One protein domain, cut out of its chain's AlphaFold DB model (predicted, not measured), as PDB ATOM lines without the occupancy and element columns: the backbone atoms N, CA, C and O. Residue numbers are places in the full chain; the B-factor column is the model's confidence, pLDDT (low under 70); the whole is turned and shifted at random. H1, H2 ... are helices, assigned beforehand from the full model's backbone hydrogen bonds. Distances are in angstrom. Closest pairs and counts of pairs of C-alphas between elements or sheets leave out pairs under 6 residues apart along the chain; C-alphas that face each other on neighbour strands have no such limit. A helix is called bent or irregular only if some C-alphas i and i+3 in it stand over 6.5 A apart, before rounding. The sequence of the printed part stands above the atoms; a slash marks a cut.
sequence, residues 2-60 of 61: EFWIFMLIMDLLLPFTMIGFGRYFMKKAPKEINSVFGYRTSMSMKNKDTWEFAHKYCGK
ATOM      1  N   GLU A   2     -31.936 -18.564  64.722       87.00
ATOM      2  CA  GLU A   2     -30.966 -17.965  63.784       87.00
ATOM      3  C   GLU A   2     -29.509 -18.004  64.267       87.00
ATOM      4  O   GLU A   2     -28.624 -18.371  63.503       87.00
ATOM      5  N   PHE A   3     -29.263 -17.728  65.553       93.12
ATOM      6  CA  PHE A   3     -27.922 -17.819  66.144       93.12
ATOM      7  C   PHE A   3     -27.288 -19.212  65.990       93.12
ATOM      8  O   PHE A   3     -26.132 -19.334  65.604       93.12
ATOM      9  N   TRP A   4     -28.060 -20.272  66.234       93.69
ATOM     10  CA  TRP A   4     -27.575 -21.650  66.131       93.69
ATOM     11  C   TRP A   4     -27.283 -22.048  64.683       93.69
ATOM     12  O   TRP A   4     -26.301 -22.736  64.424       93.69
ATOM     13  N   ILE A   5     -28.098 -21.572  63.736       94.00
ATOM     14  CA  ILE A   5     -27.859 -21.771  62.301       94.00
ATOM     15  C   ILE A   5     -26.590 -21.026  61.866       94.00
ATOM     16  O   ILE A   5     -25.771 -21.588  61.147       94.00
ATOM     17  N   PHE A   6     -26.390 -19.792  62.333       94.81
ATOM     18  CA  PHE A   6     -25.175 -19.025  62.059       94.81
ATOM     19  C   PHE A   6     -23.919 -19.731  62.589       94.81
ATOM     20  O   PHE A   6     -22.972 -19.925  61.831       94.81
ATOM     21  N   MET A   7     -23.936 -20.179  63.849       95.00
ATOM     22  CA  MET A   7     -22.826 -20.929  64.449       95.00
ATOM     23  C   MET A   7     -22.516 -22.204  63.661       95.00
ATOM     24  O   MET A   7     -21.363 -22.442  63.322       95.00
ATOM     25  N   LEU A   8     -23.545 -22.961  63.263       94.12
ATOM     26  CA  LEU A   8     -23.375 -24.164  62.449       94.12
ATOM     27  C   LEU A   8     -22.676 -23.868  61.112       94.12
ATOM     28  O   LEU A   8     -21.799 -24.617  60.694       94.12
ATOM     29  N   ILE A   9     -23.042 -22.775  60.433       95.25
ATOM     30  CA  ILE A   9     -22.383 -22.373  59.182       95.25
ATOM     31  C   ILE A   9     -20.916 -22.013  59.449       95.25
ATOM     32  O   ILE A   9     -20.046 -22.439  58.690       95.25
ATOM     33  N   MET A  10     -20.634 -21.260  60.517       95.25
ATOM     34  CA  MET A  10     -19.268 -20.862  60.869       95.25
ATOM     35  C   MET A  10     -18.384 -22.067  61.205       95.25
ATOM     36  O   MET A  10     -17.270 -22.166  60.692       95.25
ATOM     37  N   ASP A  11     -18.901 -23.023  61.979       93.94
ATOM     38  CA  ASP A  11     -18.184 -24.245  62.354       93.94
ATOM     39  C   ASP A  11     -17.867 -25.122  61.134       93.94
ATOM     40  O   ASP A  11     -16.831 -25.786  61.076       93.94
ATOM     41  N   LEU A  12     -18.736 -25.099  60.121       95.12
ATOM     42  CA  LEU A  12     -18.569 -25.884  58.903       95.12
ATOM     43  C   LEU A  12     -17.636 -25.232  57.865       95.12
ATOM     44  O   LEU A  12     -17.124 -25.935  56.990       95.12
ATOM     45  N   LEU A  13     -17.342 -23.930  57.952       94.44
ATOM     46  CA  LEU A  13     -16.447 -23.250  56.999       94.44
ATOM     47  C   LEU A  13     -15.050 -23.885  56.946       94.44
ATOM     48  O   LEU A  13     -14.511 -24.122  55.862       94.44
ATOM     49  N   LEU A  14     -14.465 -24.195  58.103       90.25
ATOM     50  CA  LEU A  14     -13.145 -24.827  58.192       90.25
ATOM     51  C   LEU A  14     -13.100 -26.213  57.522       90.25
ATOM     52  O   LEU A  14     -12.295 -26.397  56.607       90.25
ATOM     53  N   PRO A  15     -13.959 -27.189  57.871       92.75
ATOM     54  CA  PRO A  15     -13.929 -28.491  57.215       92.75
ATOM     55  C   PRO A  15     -14.275 -28.403  55.722       92.75
ATOM     56  O   PRO A  15     -13.634 -29.081  54.918       92.75
ATOM     57  N   PHE A  16     -15.214 -27.542  55.306       94.12
ATOM     58  CA  PHE A  16     -15.522 -27.380  53.879       94.12
ATOM     59  C   PHE A  16     -14.350 -26.802  53.085       94.12
ATOM     60  O   PHE A  16     -14.054 -27.301  51.996       94.12
ATOM     61  N   THR A  17     -13.652 -25.798  53.620       91.25
ATOM     62  CA  THR A  17     -12.453 -25.249  52.967       91.25
ATOM     63  C   THR A  17     -11.340 -26.290  52.896       91.25
ATOM     64  O   THR A  17     -10.775 -26.483  51.821       91.25
ATOM     65  N   MET A  18     -11.082 -27.044  53.971       88.06
ATOM     66  CA  MET A  18     -10.096 -28.133  53.970       88.06
ATOM     67  C   MET A  18     -10.428 -29.228  52.947       88.06
ATOM     68  O   MET A  18      -9.542 -29.678  52.222       88.06
ATOM     69  N   ILE A  19     -11.698 -29.628  52.827       90.12
ATOM     70  CA  ILE A  19     -12.150 -30.596  51.816       90.12
ATOM     71  C   ILE A  19     -11.974 -30.029  50.401       90.12
ATOM     72  O   ILE A  19     -11.529 -30.746  49.500       90.12
ATOM     73  N   GLY A  20     -12.314 -28.754  50.191       87.44
ATOM     74  CA  GLY A  20     -12.159 -28.065  48.909       87.44
ATOM     75  C   GLY A  20     -10.698 -27.997  48.465       87.44
ATOM     76  O   GLY A  20     -10.363 -28.463  47.374       87.44
ATOM     77  N   PHE A  21      -9.819 -27.502  49.339       83.81
ATOM     78  CA  PHE A  21      -8.378 -27.453  49.096       83.81
ATOM     79  C   PHE A  21      -7.783 -28.852  48.923       83.81
ATOM     80  O   PHE A  21      -7.052 -29.083  47.964       83.81
ATOM     81  N   GLY A  22      -8.146 -29.816  49.772       81.69
ATOM     82  CA  GLY A  22      -7.676 -31.199  49.662       81.69
ATOM     83  C   GLY A  22      -8.041 -31.841  48.321       81.69
ATOM     84  O   GLY A  22      -7.191 -32.436  47.661       81.69
ATOM     85  N   ARG A  23      -9.283 -31.660  47.849       80.69
ATOM     86  CA  ARG A  23      -9.711 -32.135  46.521       80.69
ATOM     87  C   ARG A  23      -8.998 -31.423  45.377       80.69
ATOM     88  O   ARG A  23      -8.671 -32.069  44.381       80.69
ATOM     89  N   TYR A  24      -8.769 -30.118  45.507       78.12
ATOM     90  CA  TYR A  24      -8.037 -29.337  44.516       78.12
ATOM     91  C   TYR A  24      -6.593 -29.839  44.372       78.12
ATOM     92  O   TYR A  24      -6.176 -30.177  43.263       78.12
ATOM     93  N   PHE A  25      -5.880 -30.002  45.491       72.69
ATOM     94  CA  PHE A  25      -4.498 -30.488  45.503       72.69
ATOM     95  C   PHE A  25      -4.367 -31.959  45.085       72.69
ATOM     96  O   PHE A  25      -3.386 -32.305  44.432       72.69
ATOM     97  N   MET A  26      -5.359 -32.813  45.372       69.56
ATOM     98  CA  MET A  26      -5.349 -34.209  44.907       69.56
ATOM     99  C   MET A  26      -5.460 -34.341  43.384       69.56
ATOM    100  O   MET A  26      -4.868 -35.245  42.800       69.56
ATOM    101  N   LYS A  27      -6.246 -33.484  42.718       65.19
ATOM    102  CA  LYS A  27      -6.500 -33.621  41.272       65.19
ATOM    103  C   LYS A  27      -5.434 -32.975  40.397       65.19
ATOM    104  O   LYS A  27      -5.284 -33.393  39.248       65.19
ATOM    105  N   LYS A  28      -4.750 -31.934  40.879       64.62
ATOM    106  CA  LYS A  28      -3.731 -31.220  40.105       64.62
ATOM    107  C   LYS A  28      -2.762 -30.496  41.027       64.62
ATOM    108  O   LYS A  28      -3.171 -29.689  41.857       64.62
ATOM    109  N   ALA A  29      -1.471 -30.714  40.788       63.47
ATOM    110  CA  ALA A  29      -0.459 -29.760  41.207       63.47
ATOM    111  C   ALA A  29      -0.821 -28.366  40.653       63.47
ATOM    112  O   ALA A  29      -1.413 -28.289  39.565       63.47
ATOM    113  N   PRO A  30      -0.497 -27.271  41.365       67.94
ATOM    114  CA  PRO A  30      -0.770 -25.929  40.871       67.94
ATOM    115  C   PRO A  30      -0.168 -25.789  39.469       67.94
ATOM    116  O   PRO A  30       1.018 -26.046  39.277       67.94
ATOM    117  N   LYS A  31      -0.989 -25.452  38.467       61.94
ATOM    118  CA  LYS A  31      -0.559 -25.396  37.053       61.94
ATOM    119  C   LYS A  31       0.505 -24.329  36.785       61.94
ATOM    120  O   LYS A  31       1.197 -24.390  35.771       61.94
ATOM    121  N   GLU A  32       0.590 -23.343  37.665       65.62
ATOM    122  CA  GLU A  32       1.509 -22.223  37.559       65.62
ATOM    123  C   GLU A  32       2.486 -22.245  38.727       65.62
ATOM    124  O   GLU A  32       2.098 -22.501  39.874       65.62
ATOM    125  N   ILE A  33       3.751 -21.962  38.411       70.88
ATOM    126  CA  ILE A  33       4.797 -21.735  39.404       70.88
ATOM    127  C   ILE A  33       4.364 -20.518  40.207       70.88
ATOM    128  O   ILE A  33       4.247 -19.418  39.672       70.88
ATOM    129  N   ASN A  34       4.092 -20.726  41.486       71.62
ATOM    130  CA  ASN A  34       3.649 -19.667  42.369       71.62
ATOM    131  C   ASN A  34       4.373 -19.792  43.715       71.62
ATOM    132  O   ASN A  34       4.830 -20.867  44.101       71.62
ATOM    133  N   SER A  35       4.491 -18.675  44.430       68.19
ATOM    134  CA  SER A  35       5.161 -18.616  45.735       68.19
ATOM    135  C   SER A  35       4.245 -18.980  46.909       68.19
ATOM    136  O   SER A  35       4.711 -19.095  48.043       68.19
ATOM    137  N   VAL A  36       2.948 -19.175  46.659       68.31
ATOM    138  CA  VAL A  36       1.920 -19.340  47.696       68.31
ATOM    139  C   VAL A  36       1.695 -20.824  48.024       68.31
ATOM    140  O   VAL A  36       1.676 -21.221  49.192       68.31
ATOM    141  N   PHE A  37       1.631 -21.672  47.000       68.06
ATOM    142  CA  PHE A  37       1.243 -23.078  47.025       68.06
ATOM    143  C   PHE A  37       2.219 -23.947  46.214       68.06
ATOM    144  O   PHE A  37       2.510 -23.640  45.062       68.06
ATOM    145  N   GLY A  38       2.661 -25.074  46.785       71.81
ATOM    146  CA  GLY A  38       3.589 -26.022  46.147       71.81
ATOM    147  C   GLY A  38       5.021 -25.954  46.691       71.81
ATOM    148  O   GLY A  38       5.284 -25.314  47.712       71.81
ATOM    149  N   TYR A  39       5.960 -26.636  46.028       73.12
ATOM    150  CA  TYR A  39       7.369 -26.694  46.443       73.12
ATOM    151  C   TYR A  39       8.123 -25.409  46.073       73.12
ATOM    152  O   TYR A  39       8.353 -25.127  44.897       73.12
ATOM    153  N   ARG A  40       8.560 -24.650  47.085       75.94
ATOM    154  CA  ARG A  40       9.094 -23.277  46.941       75.94
ATOM    155  C   ARG A  40      10.615 -23.180  46.819       75.94
ATOM    156  O   ARG A  40      11.188 -22.116  47.039       75.94
ATOM    157  N   THR A  41      11.304 -24.279  46.534       80.75
ATOM    158  CA  THR A  41      12.763 -24.221  46.384       80.75
ATOM    159  C   THR A  41      13.134 -23.550  45.063       80.75
ATOM    160  O   THR A  41      12.444 -23.725  44.058       80.75
ATOM    161  N   SER A  42      14.251 -22.822  45.029       79.94
ATOM    162  CA  SER A  42      14.749 -22.184  43.800       79.94
ATOM    163  C   SER A  42      14.936 -23.188  42.654       79.94
ATOM    164  O   SER A  42      14.768 -22.837  41.491       79.94
ATOM    165  N   MET A  43      15.236 -24.449  42.984       81.19
ATOM    166  CA  MET A  43      15.377 -25.540  42.019       81.19
ATOM    167  C   MET A  43      14.030 -26.063  41.501       81.19
ATOM    168  O   MET A  43      13.903 -26.286  40.302       81.19
ATOM    169  N   SER A  44      13.019 -26.227  42.363       75.25
ATOM    170  CA  SER A  44      11.681 -26.694  41.952       75.25
ATOM    171  C   SER A  44      10.891 -25.640  41.171       75.25
ATOM    172  O   SER A  44      10.032 -25.996  40.373       75.25
ATOM    173  N   MET A  45      11.192 -24.354  41.365       82.00
ATOM    174  CA  MET A  45      10.557 -23.232  40.658       82.00
ATOM    175  C   MET A  45      11.321 -22.772  39.406       82.00
ATOM    176  O   MET A  45      10.949 -21.769  38.802       82.00
ATOM    177  N   LYS A  46      12.400 -23.465  39.015       84.94
ATOM    178  CA  LYS A  46      13.310 -23.013  37.951       84.94
ATOM    179  C   LYS A  46      12.647 -22.975  36.570       84.94
ATOM    180  O   LYS A  46      12.898 -22.058  35.794       84.94
ATOM    181  N   ASN A  47      11.818 -23.968  36.252       83.12
ATOM    182  CA  ASN A  47      10.985 -24.018  35.051       83.12
ATOM    183  C   ASN A  47       9.752 -24.925  35.273       83.12
ATOM    184  O   ASN A  47       9.610 -25.558  36.325       83.12
ATOM    185  N   LYS A  48       8.835 -24.973  34.292       80.62
ATOM    186  CA  LYS A  48       7.617 -25.803  34.377       80.62
ATOM    187  C   LYS A  48       7.934 -27.293  34.533       80.62
ATOM    188  O   LYS A  48       7.276 -27.960  35.323       80.62
ATOM    189  N   ASP A  49       8.974 -27.784  33.868       83.94
ATOM    190  CA  ASP A  49       9.352 -29.200  33.919       83.94
ATOM    191  C   ASP A  49       9.849 -29.607  35.317       83.94
ATOM    192  O   ASP A  49       9.433 -30.632  35.856       83.94
ATOM    193  N   THR A  50      10.682 -28.779  35.960       86.25
ATOM    194  CA  THR A  50      11.155 -28.997  37.337       86.25
ATOM    195  C   THR A  50      10.024 -28.889  38.349       86.25
ATOM    196  O   THR A  50      10.018 -29.604  39.353       86.25
ATOM    197  N   TRP A  51       9.052 -28.019  38.072       83.94
ATOM    198  CA  TRP A  51       7.874 -27.840  38.907       83.94
ATOM    199  C   TRP A  51       6.970 -29.074  38.865       83.94
ATOM    200  O   TRP A  51       6.589 -29.593  39.918       83.94
ATOM    201  N   GLU A  52       6.679 -29.588  37.667       82.31
ATOM    202  CA  GLU A  52       5.913 -30.822  37.485       82.31
ATOM    203  C   GLU A  52       6.652 -32.039  38.048       82.31
ATOM    204  O   GLU A  52       6.038 -32.865  38.727       82.31
ATOM    205  N   PHE A  53       7.970 -32.131  37.836       84.75
ATOM    206  CA  PHE A  53       8.796 -33.205  38.386       84.75
ATOM    207  C   PHE A  53       8.739 -33.244  39.915       84.75
ATOM    208  O   PHE A  53       8.463 -34.301  40.479       84.75
ATOM    209  N   ALA A  54       8.946 -32.109  40.590       82.12
ATOM    210  CA  ALA A  54       8.928 -32.042  42.051       82.12
ATOM    211  C   ALA A  54       7.560 -32.441  42.622       82.12
ATOM    212  O   ALA A  54       7.484 -33.254  43.542       82.12
ATOM    213  N   HIS A  55       6.470 -31.936  42.035       78.50
ATOM    214  CA  HIS A  55       5.120 -32.281  42.482       78.50
ATOM    215  C   HIS A  55       4.769 -33.747  42.225       78.50
ATOM    216  O   HIS A  55       4.165 -34.391  43.081       78.50
ATOM    217  N   LYS A  56       5.171 -34.298  41.075       79.50
ATOM    218  CA  LYS A  56       4.957 -35.710  40.752       79.50
ATOM    219  C   LYS A  56       5.801 -36.631  41.625       79.50
ATOM    220  O   LYS A  56       5.311 -37.683  42.008       79.50
ATOM    221  N   TYR A  57       7.049 -36.268  41.916       82.69
ATOM    222  CA  TYR A  57       7.944 -37.066  42.750       82.69
ATOM    223  C   TYR A  57       7.461 -37.094  44.200       82.69
ATOM    224  O   TYR A  57       7.249 -38.172  44.744       82.69
ATOM    225  N   CYS A  58       7.206 -35.932  44.802       75.12
ATOM    226  CA  CYS A  58       6.784 -35.864  46.197       75.12
ATOM    227  C   CYS A  58       5.339 -36.323  46.430       75.12
ATOM    228  O   CYS A  58       5.041 -36.803  47.512       75.12
ATOM    229  N   GLY A  59       4.450 -36.216  45.435       68.62
ATOM    230  CA  GLY A  59       3.103 -36.794  45.511       68.62
ATOM    231  C   GLY A  59       3.053 -38.313  45.293       68.62
ATOM    232  O   GLY A  59       1.983 -38.902  45.407       68.62
ATOM    233  N   LYS A  60       4.180 -38.942  44.927       67.88
ATOM    234  CA  LYS A  60       4.313 -40.399  44.761       67.88
ATOM    235  C   LYS A  60       4.855 -41.093  46.018       67.88
ATOM    236  O   LYS A  60       4.891 -42.321  46.034       67.88
TER     237      LYS A  60
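Overview. This is residues 2 to 60 of the 61 residues of an uncharacterized protein of [Ruminococcus] torques L2-14 (UniProt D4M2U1). A long bent helix, H1, sticks out with its residues 2 to 24 as an arm from a small compact head, made by the looping residues 28 to 47 and the short helix H2. The arm makes the length. The printed part has 59 residues, of which 37 are in two named helices, H1 then H2, with no named strand; the class is all helix, and the whole is extended, with a radius of gyration of the C-alphas of 16.5 A and spans of 51 by 21 by 14 A.

Along the chain. Find C-alpha 2 at (-30.966, -17.965, 63.784), where H1, residues 2 to 27, begins. By its hydrogen bonds it was assigned as one helix, but it is bent: C-alphas 11 and 14 are 6.6 A apart. Arm H1a, residues 2 to 11, is 14.3 A long; H1b, residues 14 to 27, 20.2 A. H2, residues 48 to 58, runs 15.5 A to C-alpha 58 at (6.784, -35.864, 46.197).

Arrangement. H1a and H1b stand at a steep tilt of 36 degrees, only just steep. H2 is apart from both arms. In H1a, H1b and H2 every O i to N i+4 pair is within hydrogen-bond range.

Size, cuts and confidence. The C-alphas of Glu 2 and Met 43, the two farthest apart, are 51.8 A apart. The link from H1 to H2 is long, 20 residues. The printed part has no cut. Look for pLDDT under 70 at residues 26 to 32, 35 to 37 and 59 to 60.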